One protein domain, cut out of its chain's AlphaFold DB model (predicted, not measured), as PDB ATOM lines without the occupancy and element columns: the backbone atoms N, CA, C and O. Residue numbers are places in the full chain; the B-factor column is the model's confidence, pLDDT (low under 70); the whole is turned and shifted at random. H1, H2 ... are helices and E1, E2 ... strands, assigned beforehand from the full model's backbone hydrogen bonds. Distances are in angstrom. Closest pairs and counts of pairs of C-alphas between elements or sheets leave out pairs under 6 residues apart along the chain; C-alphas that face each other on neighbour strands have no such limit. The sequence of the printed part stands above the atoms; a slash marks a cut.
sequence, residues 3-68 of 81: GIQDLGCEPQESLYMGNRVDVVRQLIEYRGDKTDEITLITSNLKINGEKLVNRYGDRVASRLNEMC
ATOM      1  N   GLY A   3      21.107  10.990 -11.034       90.62
ATOM      2  CA  GLY A   3      21.046  11.584  -9.699       90.62
ATOM      3  C   GLY A   3      19.603  11.891  -9.309       90.62
ATOM      4  O   GLY A   3      18.919  12.592 -10.048       90.62
ATOM      5  N   ILE A   4      19.150  11.386  -8.161       90.31
ATOM      6  CA  ILE A   4      17.838  11.700  -7.582       90.31
ATOM      7  C   ILE A   4      18.048  12.554  -6.330       90.31
ATOM      8  O   ILE A   4      18.682  12.130  -5.357       90.31
ATOM      9  N   GLN A   5      17.513  13.772  -6.368       90.56
ATOM     10  CA  GLN A   5      17.542  14.705  -5.248       90.56
ATOM     11  C   GLN A   5      16.287  14.521  -4.386       90.56
ATOM     12  O   GLN A   5      15.183  14.530  -4.921       90.56
ATOM     13  N   ASP A   6      16.465  14.409  -3.069       88.25
ATOM     14  CA  ASP A   6      15.384  14.365  -2.068       88.25
ATOM     15  C   ASP A   6      14.296  13.304  -2.344       88.25
ATOM     16  O   ASP A   6      13.092  13.577  -2.343       88.25
ATOM     17  N   LEU A   7      14.739  12.060  -2.569       89.38
ATOM     18  CA  LEU A   7      13.875  10.882  -2.663       89.38
ATOM     19  C   LEU A   7      13.043  10.786  -1.380       89.38
ATOM     20  O   LEU A   7      13.604  10.594  -0.301       89.38
ATOM     21  N   GLY A   8      11.728  10.949  -1.452       85.56
ATOM     22  CA  GLY A   8      10.944  11.176  -0.235       85.56
ATOM     23  C   GLY A   8       9.899  12.276  -0.361       85.56
ATOM     24  O   GLY A   8       8.896  12.244   0.350       85.56
ATOM     25  N   CYS A   9      10.137  13.246  -1.244       87.44
ATOM     26  CA  CYS A   9       9.350  14.476  -1.325       87.44
ATOM     27  C   CYS A   9       8.438  14.561  -2.565       87.44
ATOM     28  O   CYS A   9       7.561  15.416  -2.641       87.44
ATOM     29  N   GLU A  10       8.607  13.668  -3.539       86.81
ATOM     30  CA  GLU A  10       7.827  13.654  -4.777       86.81
ATOM     31  C   GLU A  10       6.324  13.345  -4.566       86.81
ATOM     32  O   GLU A  10       5.926  12.727  -3.575       86.81
ATOM     33  N   PRO A  11       5.436  13.728  -5.494       85.06
ATOM     34  CA  PRO A  11       4.076  13.198  -5.494       85.06
ATOM     35  C   PRO A  11       4.099  11.673  -5.689       85.06
ATOM     36  O   PRO A  11       4.807  11.164  -6.552       85.06
ATOM     37  N   GLN A  12       3.321  10.954  -4.875       81.69
ATOM     38  CA  GLN A  12       3.307   9.485  -4.868       81.69
ATOM     39  C   GLN A  12       2.742   8.889  -6.164       81.69
ATOM     40  O   GLN A  12       3.217   7.866  -6.641       81.69
ATOM     41  N   GLU A  13       1.733   9.535  -6.745       86.31
ATOM     42  CA  GLU A  13       1.122   9.101  -7.996       86.31
ATOM     43  C   GLU A  13       1.110  10.262  -8.985       86.31
ATOM     44  O   GLU A  13       0.800  11.403  -8.633       86.31
ATOM     45  N   SER A  14       1.407   9.950 -10.241       86.81
ATOM     46  CA  SER A  14       1.166  10.830 -11.377       86.81
ATOM     47  C   SER A  14       0.056  10.248 -12.247       86.81
ATOM     48  O   SER A  14      -0.016   9.034 -12.447       86.81
ATOM     49  N   LEU A  15      -0.822  11.109 -12.760       88.50
ATOM     50  CA  LEU A  15      -1.855  10.732 -13.719       88.50
ATOM     51  C   LEU A  15      -1.287  10.858 -15.128       88.50
ATOM     52  O   LEU A  15      -1.068  11.963 -15.624       88.50
ATOM     53  N   TYR A  16      -1.088   9.724 -15.786       84.25
ATOM     54  CA  TYR A  16      -0.667   9.678 -17.177       84.25
ATOM     55  C   TYR A  16      -1.679   8.882 -17.994       84.25
ATOM     56  O   TYR A  16      -1.868   7.688 -17.772       84.25
ATOM     57  N   MET A  17      -2.366   9.556 -18.923       87.56
ATOM     58  CA  MET A  17      -3.397   8.953 -19.784       87.56
ATOM     59  C   MET A  17      -4.468   8.159 -19.005       87.56
ATOM     60  O   MET A  17      -4.876   7.077 -19.413       87.56
ATOM     61  N   GLY A  18      -4.907   8.685 -17.856       89.06
ATOM     62  CA  GLY A  18      -5.908   8.041 -16.994       89.06
ATOM     63  C   GLY A  18      -5.359   6.957 -16.058       89.06
ATOM     64  O   GLY A  18      -6.071   6.535 -15.152       89.06
ATOM     65  N   ASN A  19      -4.092   6.562 -16.206       87.81
ATOM     66  CA  ASN A  19      -3.435   5.611 -15.315       87.81
ATOM     67  C   ASN A  19      -2.695   6.340 -14.194       87.81
ATOM     68  O   ASN A  19      -1.999   7.329 -14.432       87.81
ATOM     69  N   ARG A  20      -2.824   5.826 -12.970       87.50
ATOM     70  CA  ARG A  20      -2.017   6.251 -11.823       87.50
ATOM     71  C   ARG A  20      -0.698   5.502 -11.862       87.50
ATOM     72  O   ARG A  20      -0.685   4.273 -11.857       87.50
ATOM     73  N   VAL A  21       0.395   6.245 -11.936       89.19
ATOM     74  CA  VAL A  21       1.740   5.692 -12.059       89.19
ATOM     75  C   VAL A  21       2.615   6.263 -10.956       89.19
ATOM     76  O   VAL A  21       2.768   7.480 -10.844       89.19
ATOM     77  N   ASP A  22       3.220   5.376 -10.172       90.12
ATOM     78  CA  ASP A  22       4.325   5.718  -9.280       90.12
ATOM     79  C   ASP A  22       5.633   5.638 -10.077       90.12
ATOM     80  O   ASP A  22       6.242   4.577 -10.254       90.12
ATOM     81  N   VAL A  23       6.011   6.783 -10.641       90.12
ATOM     82  CA  VAL A  23       7.130   6.892 -11.583       90.12
ATOM     83  C   VAL A  23       8.455   6.572 -10.897       90.12
ATOM     84  O   VAL A  23       9.304   5.899 -11.481       90.12
ATOM     85  N   VAL A  24       8.647   7.037  -9.661       90.81
ATOM     86  CA  VAL A  24       9.928   6.883  -8.964       90.81
ATOM     87  C   VAL A  24      10.129   5.444  -8.520       90.81
ATOM     88  O   VAL A  24      11.221   4.903  -8.699       90.81
ATOM     89  N   ARG A  25       9.071   4.785  -8.037       90.69
ATOM     90  CA  ARG A  25       9.113   3.348  -7.767       90.69
ATOM     91  C   ARG A  25       9.522   2.553  -9.004       90.69
ATOM     92  O   ARG A  25      10.471   1.777  -8.937       90.69
ATOM     93  N   GLN A  26       8.840   2.762 -10.131       91.00
ATOM     94  CA  GLN A  26       9.140   2.038 -11.370       91.00
ATOM     95  C   GLN A  26      10.567   2.297 -11.856       91.00
ATOM     96  O   GLN A  26      11.255   1.371 -12.284       91.00
ATOM     97  N   LEU A  27      11.031   3.543 -11.742       90.75
ATOM     98  CA  LEU A  27      12.390   3.923 -12.101       90.75
ATOM     99  C   LEU A  27      13.425   3.176 -11.254       90.75
ATOM    100  O   LEU A  27      14.375   2.634 -11.812       90.75
ATOM    101  N   ILE A  28      13.253   3.117  -9.931       90.19
ATOM    102  CA  ILE A  28      14.200   2.423  -9.047       90.19
ATOM    103  C   ILE A  28      14.187   0.915  -9.306       90.19
ATOM    104  O   ILE A  28      15.252   0.307  -9.374       90.19
ATOM    105  N   GLU A  29      13.010   0.314  -9.496       90.38
ATOM    106  CA  GLU A  29      12.911  -1.111  -9.822       90.38
ATOM    107  C   GLU A  29      13.650  -1.437 -11.130       90.38
ATOM    108  O   GLU A  29      14.493  -2.334 -11.141       90.38
ATOM    109  N   TYR A  30      13.414  -0.654 -12.192       90.62
ATOM    110  CA  TYR A  30      14.097  -0.813 -13.480       90.62
ATOM    111  C   TYR A  30      15.614  -0.646 -13.354       90.62
ATOM    112  O   TYR A  30      16.390  -1.440 -13.884       90.62
ATOM    113  N   ARG A  31      16.046   0.386 -12.626       88.00
ATOM    114  CA  ARG A  31      17.463   0.668 -12.394       88.00
ATOM    115  C   ARG A  31      18.131  -0.424 -11.553       88.00
ATOM    116  O   ARG A  31      19.311  -0.681 -11.756       88.00
ATOM    117  N   GLY A  32      17.395  -1.094 -10.667       86.44
ATOM    118  CA  GLY A  32      17.909  -2.201  -9.858       86.44
ATOM    119  C   GLY A  32      18.122  -3.505 -10.597       86.44
ATOM    120  O   GLY A  32      18.928  -4.311 -10.150       86.44
ATOM    121  N   ASP A  33      17.473  -3.700 -11.742       85.94
ATOM    122  CA  ASP A  33      17.790  -4.820 -12.636       85.94
ATOM    123  C   ASP A  33      19.032  -4.541 -13.513       85.94
ATOM    124  O   ASP A  33      19.484  -5.415 -14.255       85.94
ATOM    125  N   LYS A  34      19.597  -3.327 -13.454       85.38
ATOM    126  CA  LYS A  34      20.706  -2.859 -14.298       85.38
ATOM    127  C   LYS A  34      21.960  -2.597 -13.464       85.38
ATOM    128  O   LYS A  34      22.083  -1.560 -12.813       85.38
ATOM    129  N   THR A  35      22.921  -3.516 -13.520       78.25
ATOM    130  CA  THR A  35      24.180  -3.450 -12.753       78.25
ATOM    131  C   THR A  35      25.243  -2.529 -13.361       78.25
ATOM    132  O   THR A  35      26.253  -2.249 -12.724       78.25
ATOM    133  N   ASP A  36      25.053  -2.078 -14.598       84.25
ATOM    134  CA  ASP A  36      26.020  -1.334 -15.415       84.25
ATOM    135  C   ASP A  36      25.877   0.195 -15.327       84.25
ATOM    136  O   ASP A  36      26.676   0.948 -15.882       84.25
ATOM    137  N   GLU A  37      24.882   0.682 -14.594       85.19
ATOM    138  CA  GLU A  37      24.565   2.101 -14.516       85.19
ATOM    139  C   GLU A  37      24.682   2.609 -13.072       85.19
ATOM    140  O   GLU A  37      24.132   2.039 -12.131       85.19
ATOM    141  N   ILE A  38      25.360   3.743 -12.900       86.69
ATOM    142  CA  ILE A  38      25.541   4.382 -11.591       86.69
ATOM    143  C   ILE A  38      24.326   5.253 -11.257       86.69
ATOM    144  O   ILE A  38      23.935   6.124 -12.048       86.69
ATOM    145  N   THR A  39      23.777   5.065 -10.055       89.19
ATOM    146  CA  THR A  39      22.698   5.886  -9.494       89.19
ATOM    147  C   THR A  39      23.111   6.474  -8.148       89.19
ATOM    148  O   THR A  39      23.616   5.773  -7.277       89.19
ATOM    149  N   LEU A  40      22.898   7.778  -7.994       90.44
ATOM    150  CA  LEU A  40      23.148   8.536  -6.773       90.44
ATOM    151  C   LEU A  40      21.819   9.058  -6.247       90.44
ATOM    152  O   LEU A  40      21.024   9.609  -7.006       90.44
ATOM    153  N   ILE A  41      21.583   8.892  -4.951       91.00
ATOM    154  CA  ILE A  41      20.316   9.255  -4.322       91.00
ATOM    155  C   ILE A  41      20.615  10.018  -3.043       91.00
ATOM    156  O   ILE A  41      21.451   9.608  -2.241       91.00
ATOM    157  N   THR A  42      19.901  11.120  -2.845       90.50
ATOM    158  CA  THR A  42      19.838  11.811  -1.556       90.50
ATOM    159  C   THR A  42      18.429  11.680  -1.004       90.50
ATOM    160  O   THR A  42      17.457  11.775  -1.748       90.50
ATOM    161  N   SER A  43      18.310  11.414   0.293       88.38
ATOM    162  CA  SER A  43      17.020  11.225   0.947       88.38
ATOM    163  C   SER A  43      17.098  11.624   2.412       88.38
ATOM    164  O   SER A  43      18.125  11.435   3.065       88.38
ATOM    165  N   ASN A  44      15.984  12.129   2.934       86.75
ATOM    166  CA  ASN A  44      15.759  12.288   4.371       86.75
ATOM    167  C   ASN A  44      15.165  11.021   5.019       86.75
ATOM    168  O   ASN A  44      14.909  10.987   6.225       86.75
ATOM    169  N   LEU A  45      14.918   9.978   4.225       86.06
ATOM    170  CA  LEU A  45      14.435   8.682   4.675       86.06
ATOM    171  C   LEU A  45      15.618   7.745   4.912       86.06
ATOM    172  O   LEU A  45      16.577   7.708   4.144       86.06
ATOM    173  N   LYS A  46      15.537   6.955   5.984       84.56
ATOM    174  CA  LYS A  46      16.516   5.898   6.241       84.56
ATOM    175  C   LYS A  46      16.265   4.729   5.298       84.56
ATOM    176  O   LYS A  46      15.110   4.329   5.116       84.56
ATOM    177  N   ILE A  47      17.337   4.148   4.763       80.00
ATOM    178  CA  ILE A  47      17.254   2.870   4.049       80.00
ATOM    179  C   ILE A  47      16.743   1.810   5.038       80.00
ATOM    180  O   ILE A  47      17.130   1.823   6.208       80.00
ATOM    181  N   ASN A  48      15.801   0.970   4.608       76.81
ATOM    182  CA  ASN A  48      15.063   0.018   5.461       76.81
ATOM    183  C   ASN A  48      14.268   0.632   6.625       76.81
ATOM    184  O   ASN A  48      13.804  -0.089   7.504       76.81
ATOM    185  N   GLY A  49      14.085   1.954   6.657       83.62
ATOM    186  CA  GLY A  49      13.169   2.577   7.602       83.62
ATOM    187  C   GLY A  49      11.715   2.306   7.216       83.62
ATOM    188  O   GLY A  49      11.377   2.314   6.032       83.62
ATOM    189  N   GLU A  50      10.835   2.176   8.211       86.94
ATOM    190  CA  GLU A  50       9.394   1.956   7.996       86.94
ATOM    191  C   GLU A  50       8.781   2.983   7.035       86.94
ATOM    192  O   GLU A  50       7.975   2.638   6.183       86.94
ATOM    193  N   LYS A  51       9.208   4.251   7.104       86.88
ATOM    194  CA  LYS A  51       8.709   5.311   6.210       86.88
ATOM    195  C   LYS A  51       9.027   5.064   4.734       86.88
ATOM    196  O   LYS A  51       8.218   5.420   3.885       86.88
ATOM    197  N   LEU A  52      10.194   4.495   4.426       87.94
ATOM    198  CA  LEU A  52      10.588   4.197   3.049       87.94
ATOM    199  C   LEU A  52       9.816   2.982   2.533       87.94
ATOM    200  O   LEU A  52       9.246   3.040   1.446       87.94
ATOM    201  N   VAL A  53       9.737   1.925   3.346       88.81
ATOM    202  CA  VAL A  53       9.000   0.697   3.016       88.81
ATOM    203  C   VAL A  53       7.509   0.985   2.836       88.81
ATOM    204  O   VAL A  53       6.932   0.592   1.830       88.81
ATOM    205  N   ASN A  54       6.898   1.764   3.727       88.69
ATOM    206  CA  ASN A  54       5.486   2.139   3.613       88.69
ATOM    207  C   ASN A  54       5.194   2.985   2.365       88.69
ATOM    208  O   ASN A  54       4.076   2.956   1.858       88.69
ATOM    209  N   ARG A  55       6.175   3.755   1.875       87.75
ATOM    210  CA  ARG A  55       5.990   4.641   0.718       87.75
ATOM    211  C   ARG A  55       6.203   3.935  -0.616       87.75
ATOM    212  O   ARG A  55       5.395   4.124  -1.516       87.75
ATOM    213  N   TYR A  56       7.259   3.131  -0.737       88.06
ATOM    214  CA  TYR A  56       7.669   2.525  -2.013       88.06
ATOM    215  C   TYR A  56       7.544   0.995  -2.059       88.06
ATOM    216  O   TYR A  56       7.625   0.400  -3.134       88.06
ATOM    217  N   GLY A  57       7.325   0.351  -0.914       89.19
ATOM    218  CA  GLY A  57       7.246  -1.100  -0.764       89.19
ATOM    219  C   GLY A  57       8.597  -1.782  -0.538       89.19
ATOM    220  O   GLY A  57       9.667  -1.238  -0.827       89.19
ATOM    221  N   ASP A  58       8.539  -3.026  -0.060       89.69
ATOM    222  CA  ASP A  58       9.716  -3.843   0.275       89.69
ATOM    223  C   ASP A  58      10.635  -4.104  -0.922       89.69
ATOM    224  O   ASP A  58      11.858  -4.142  -0.789       89.69
ATOM    225  N   ARG A  59      10.055  -4.242  -2.120       88.88
ATOM    226  CA  ARG A  59      10.811  -4.510  -3.351       88.88
ATOM    227  C   ARG A  59      11.805  -3.389  -3.650       88.88
ATOM    228  O   ARG A  59      12.970  -3.666  -3.912       88.88
ATOM    229  N   VAL A  60      11.364  -2.134  -3.565       89.19
ATOM    230  CA  VAL A  60      12.224  -0.963  -3.792       89.19
ATOM    231  C   VAL A  60      13.315  -0.888  -2.729       89.19
ATOM    232  O   VAL A  60      14.474  -0.667  -3.071       89.19
ATOM    233  N   ALA A  61      12.976  -1.134  -1.461       90.19
ATOM    234  CA  ALA A  61      13.957  -1.158  -0.378       90.19
ATOM    235  C   ALA A  61      15.055  -2.214  -0.613       90.19
ATOM    236  O   ALA A  61      16.238  -1.901  -0.481       90.19
ATOM    237  N   SER A  62      14.684  -3.428  -1.038       89.75
ATOM    238  CA  SER A  62      15.642  -4.492  -1.381       89.75
ATOM    239  C   SER A  62      16.583  -4.066  -2.506       89.75
ATOM    240  O   SER A  62      17.796  -4.209  -2.375       89.75
ATOM    241  N   ARG A  63      16.050  -3.476  -3.587       89.19
ATOM    242  CA  ARG A  63      16.878  -3.027  -4.717       89.19
ATOM    243  C   ARG A  63      17.809  -1.889  -4.334       89.19
ATOM    244  O   ARG A  63      18.970  -1.910  -4.716       89.19
ATOM    245  N   LEU A  64      17.347  -0.938  -3.525       88.38
ATOM    246  CA  LEU A  64      18.203   0.135  -3.021       88.38
ATOM    247  C   LEU A  64      19.353  -0.397  -2.155       88.38
ATOM    248  O   LEU A  64      20.462   0.117  -2.270       88.38
ATOM    249  N   ASN A  65      19.121  -1.429  -1.336       88.25
ATOM    250  CA  ASN A  65      20.189  -2.059  -0.549       88.25
ATOM    251  C   ASN A  65      21.224  -2.786  -1.414       88.25
ATOM    252  O   ASN A  65      22.395  -2.818  -1.054       88.25
ATOM    253  N   GLU A  66      20.798  -3.397  -2.518       86.62
ATOM    254  CA  GLU A  66      21.693  -4.125  -3.423       86.62
ATOM    255  C   GLU A  66      22.474  -3.174  -4.341       86.62
ATOM    256  O   GLU A  66      23.659  -3.380  -4.592       86.62
ATOM    257  N   MET A  67      21.823  -2.118  -4.839       87.00
ATOM    258  CA  MET A  67      22.415  -1.178  -5.792       87.00
ATOM    259  C   MET A  67      23.311  -0.121  -5.148       87.00
ATOM    260  O   MET A  67      24.253   0.358  -5.784       87.00
ATOM    261  N   CYS A  68      22.957   0.349  -3.950       85.06
ATOM    262  CA  CYS A  68      23.536   1.555  -3.375       85.06
ATOM    263  C   CYS A  68      24.296   1.263  -2.084       85.06
ATOM    264  O   CYS A  68      23.841   0.542  -1.201       85.06
TER     265      CYS A  68
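What this domain is: This is residues 3 to 68 of the 81 residues of an uncharacterized protein of Bacteroidaceae bacterium (UniProt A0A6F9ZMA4). Two ten-residue helices, H1 and H3, pack on each other at a steep tilt, and the shorter helix H2 turns the corner into H3. A small two-stranded hairpin, E1 and E2, leads into H1 and lies at one end of the longest axis; toward the other end is the strand E3, with the first printed residues, 3 to 4, paired beside it. The printed part has 66 residues with three named helices and three named strands, in the order E1, E2, H1, E3, H2, H3; the sheet E1 - E2 is antiparallel and the class is mixed, helices and strands. The whole is compact, with a radius of gyration of the C-alphas of 11.8 A, and spans 33 by 27 by 21 A.

How they stand to each other: Start at Gly 3 and Ile 4, which form a short parallel pairing with residues 40 to 41 of E3, the strand of residues 39 to 41; E3 pairs with no named strand. Go on to E1, residues 14 to 16, and E2, residues 19 to 21, an antiparallel hairpin with 139 degrees between its directions. There N 14 and O 21 are 2.9 A apart, as are N 19 and O 16, within hydrogen-bond range. Next look at H1, residues 23 to 32, and H3, residues 58 to 67: they touch, their closest C-alphas being those of Gly 32 and Arg 63, 5.3 A apart. They run the same way at a steep tilt of 46 degrees. H2, residues 50 to 56, and H3 only just touch, and only at the corner by their link, with 3 pairs of C-alphas within 8 A, the closest those of Val 53 and Ala 61 at 6.3 A; they are about perpendicular, at 87 degrees. H1 and H2 are close but not clearly touching, with the C-alphas of Arg 25 and Tyr 56 the closest at 6.0 A. E1 and E2 are apart from E3, H2 and H3. In H1, H2 and H3 every O i to N i+4 pair is within hydrogen-bond range.

Where its parts are: Find C-alpha 14 at (1.166, 10.830, -11.377), where E1 begins; it ends at Tyr 16, and E2 runs from Asn 19 to Val 21. H1 begins at C-alpha 23, (7.130, 6.892, -11.583), and is 14.2 A long to Gly 32. E3 runs from Thr 39 to Ile 41. H2 covers 10.2 A from Glu 50 to Tyr 56. H3 covers 14.3 A from Asp 58 to C-alpha 67 at (22.415, -1.178, -5.792).

The domain as a whole: The two C-alphas farthest apart are those of Gly 18 and Asp 36, at 33.3 A. The printed part has no cut and no long link. Its mean pLDDT is 87.6, and no printed residue is under 70.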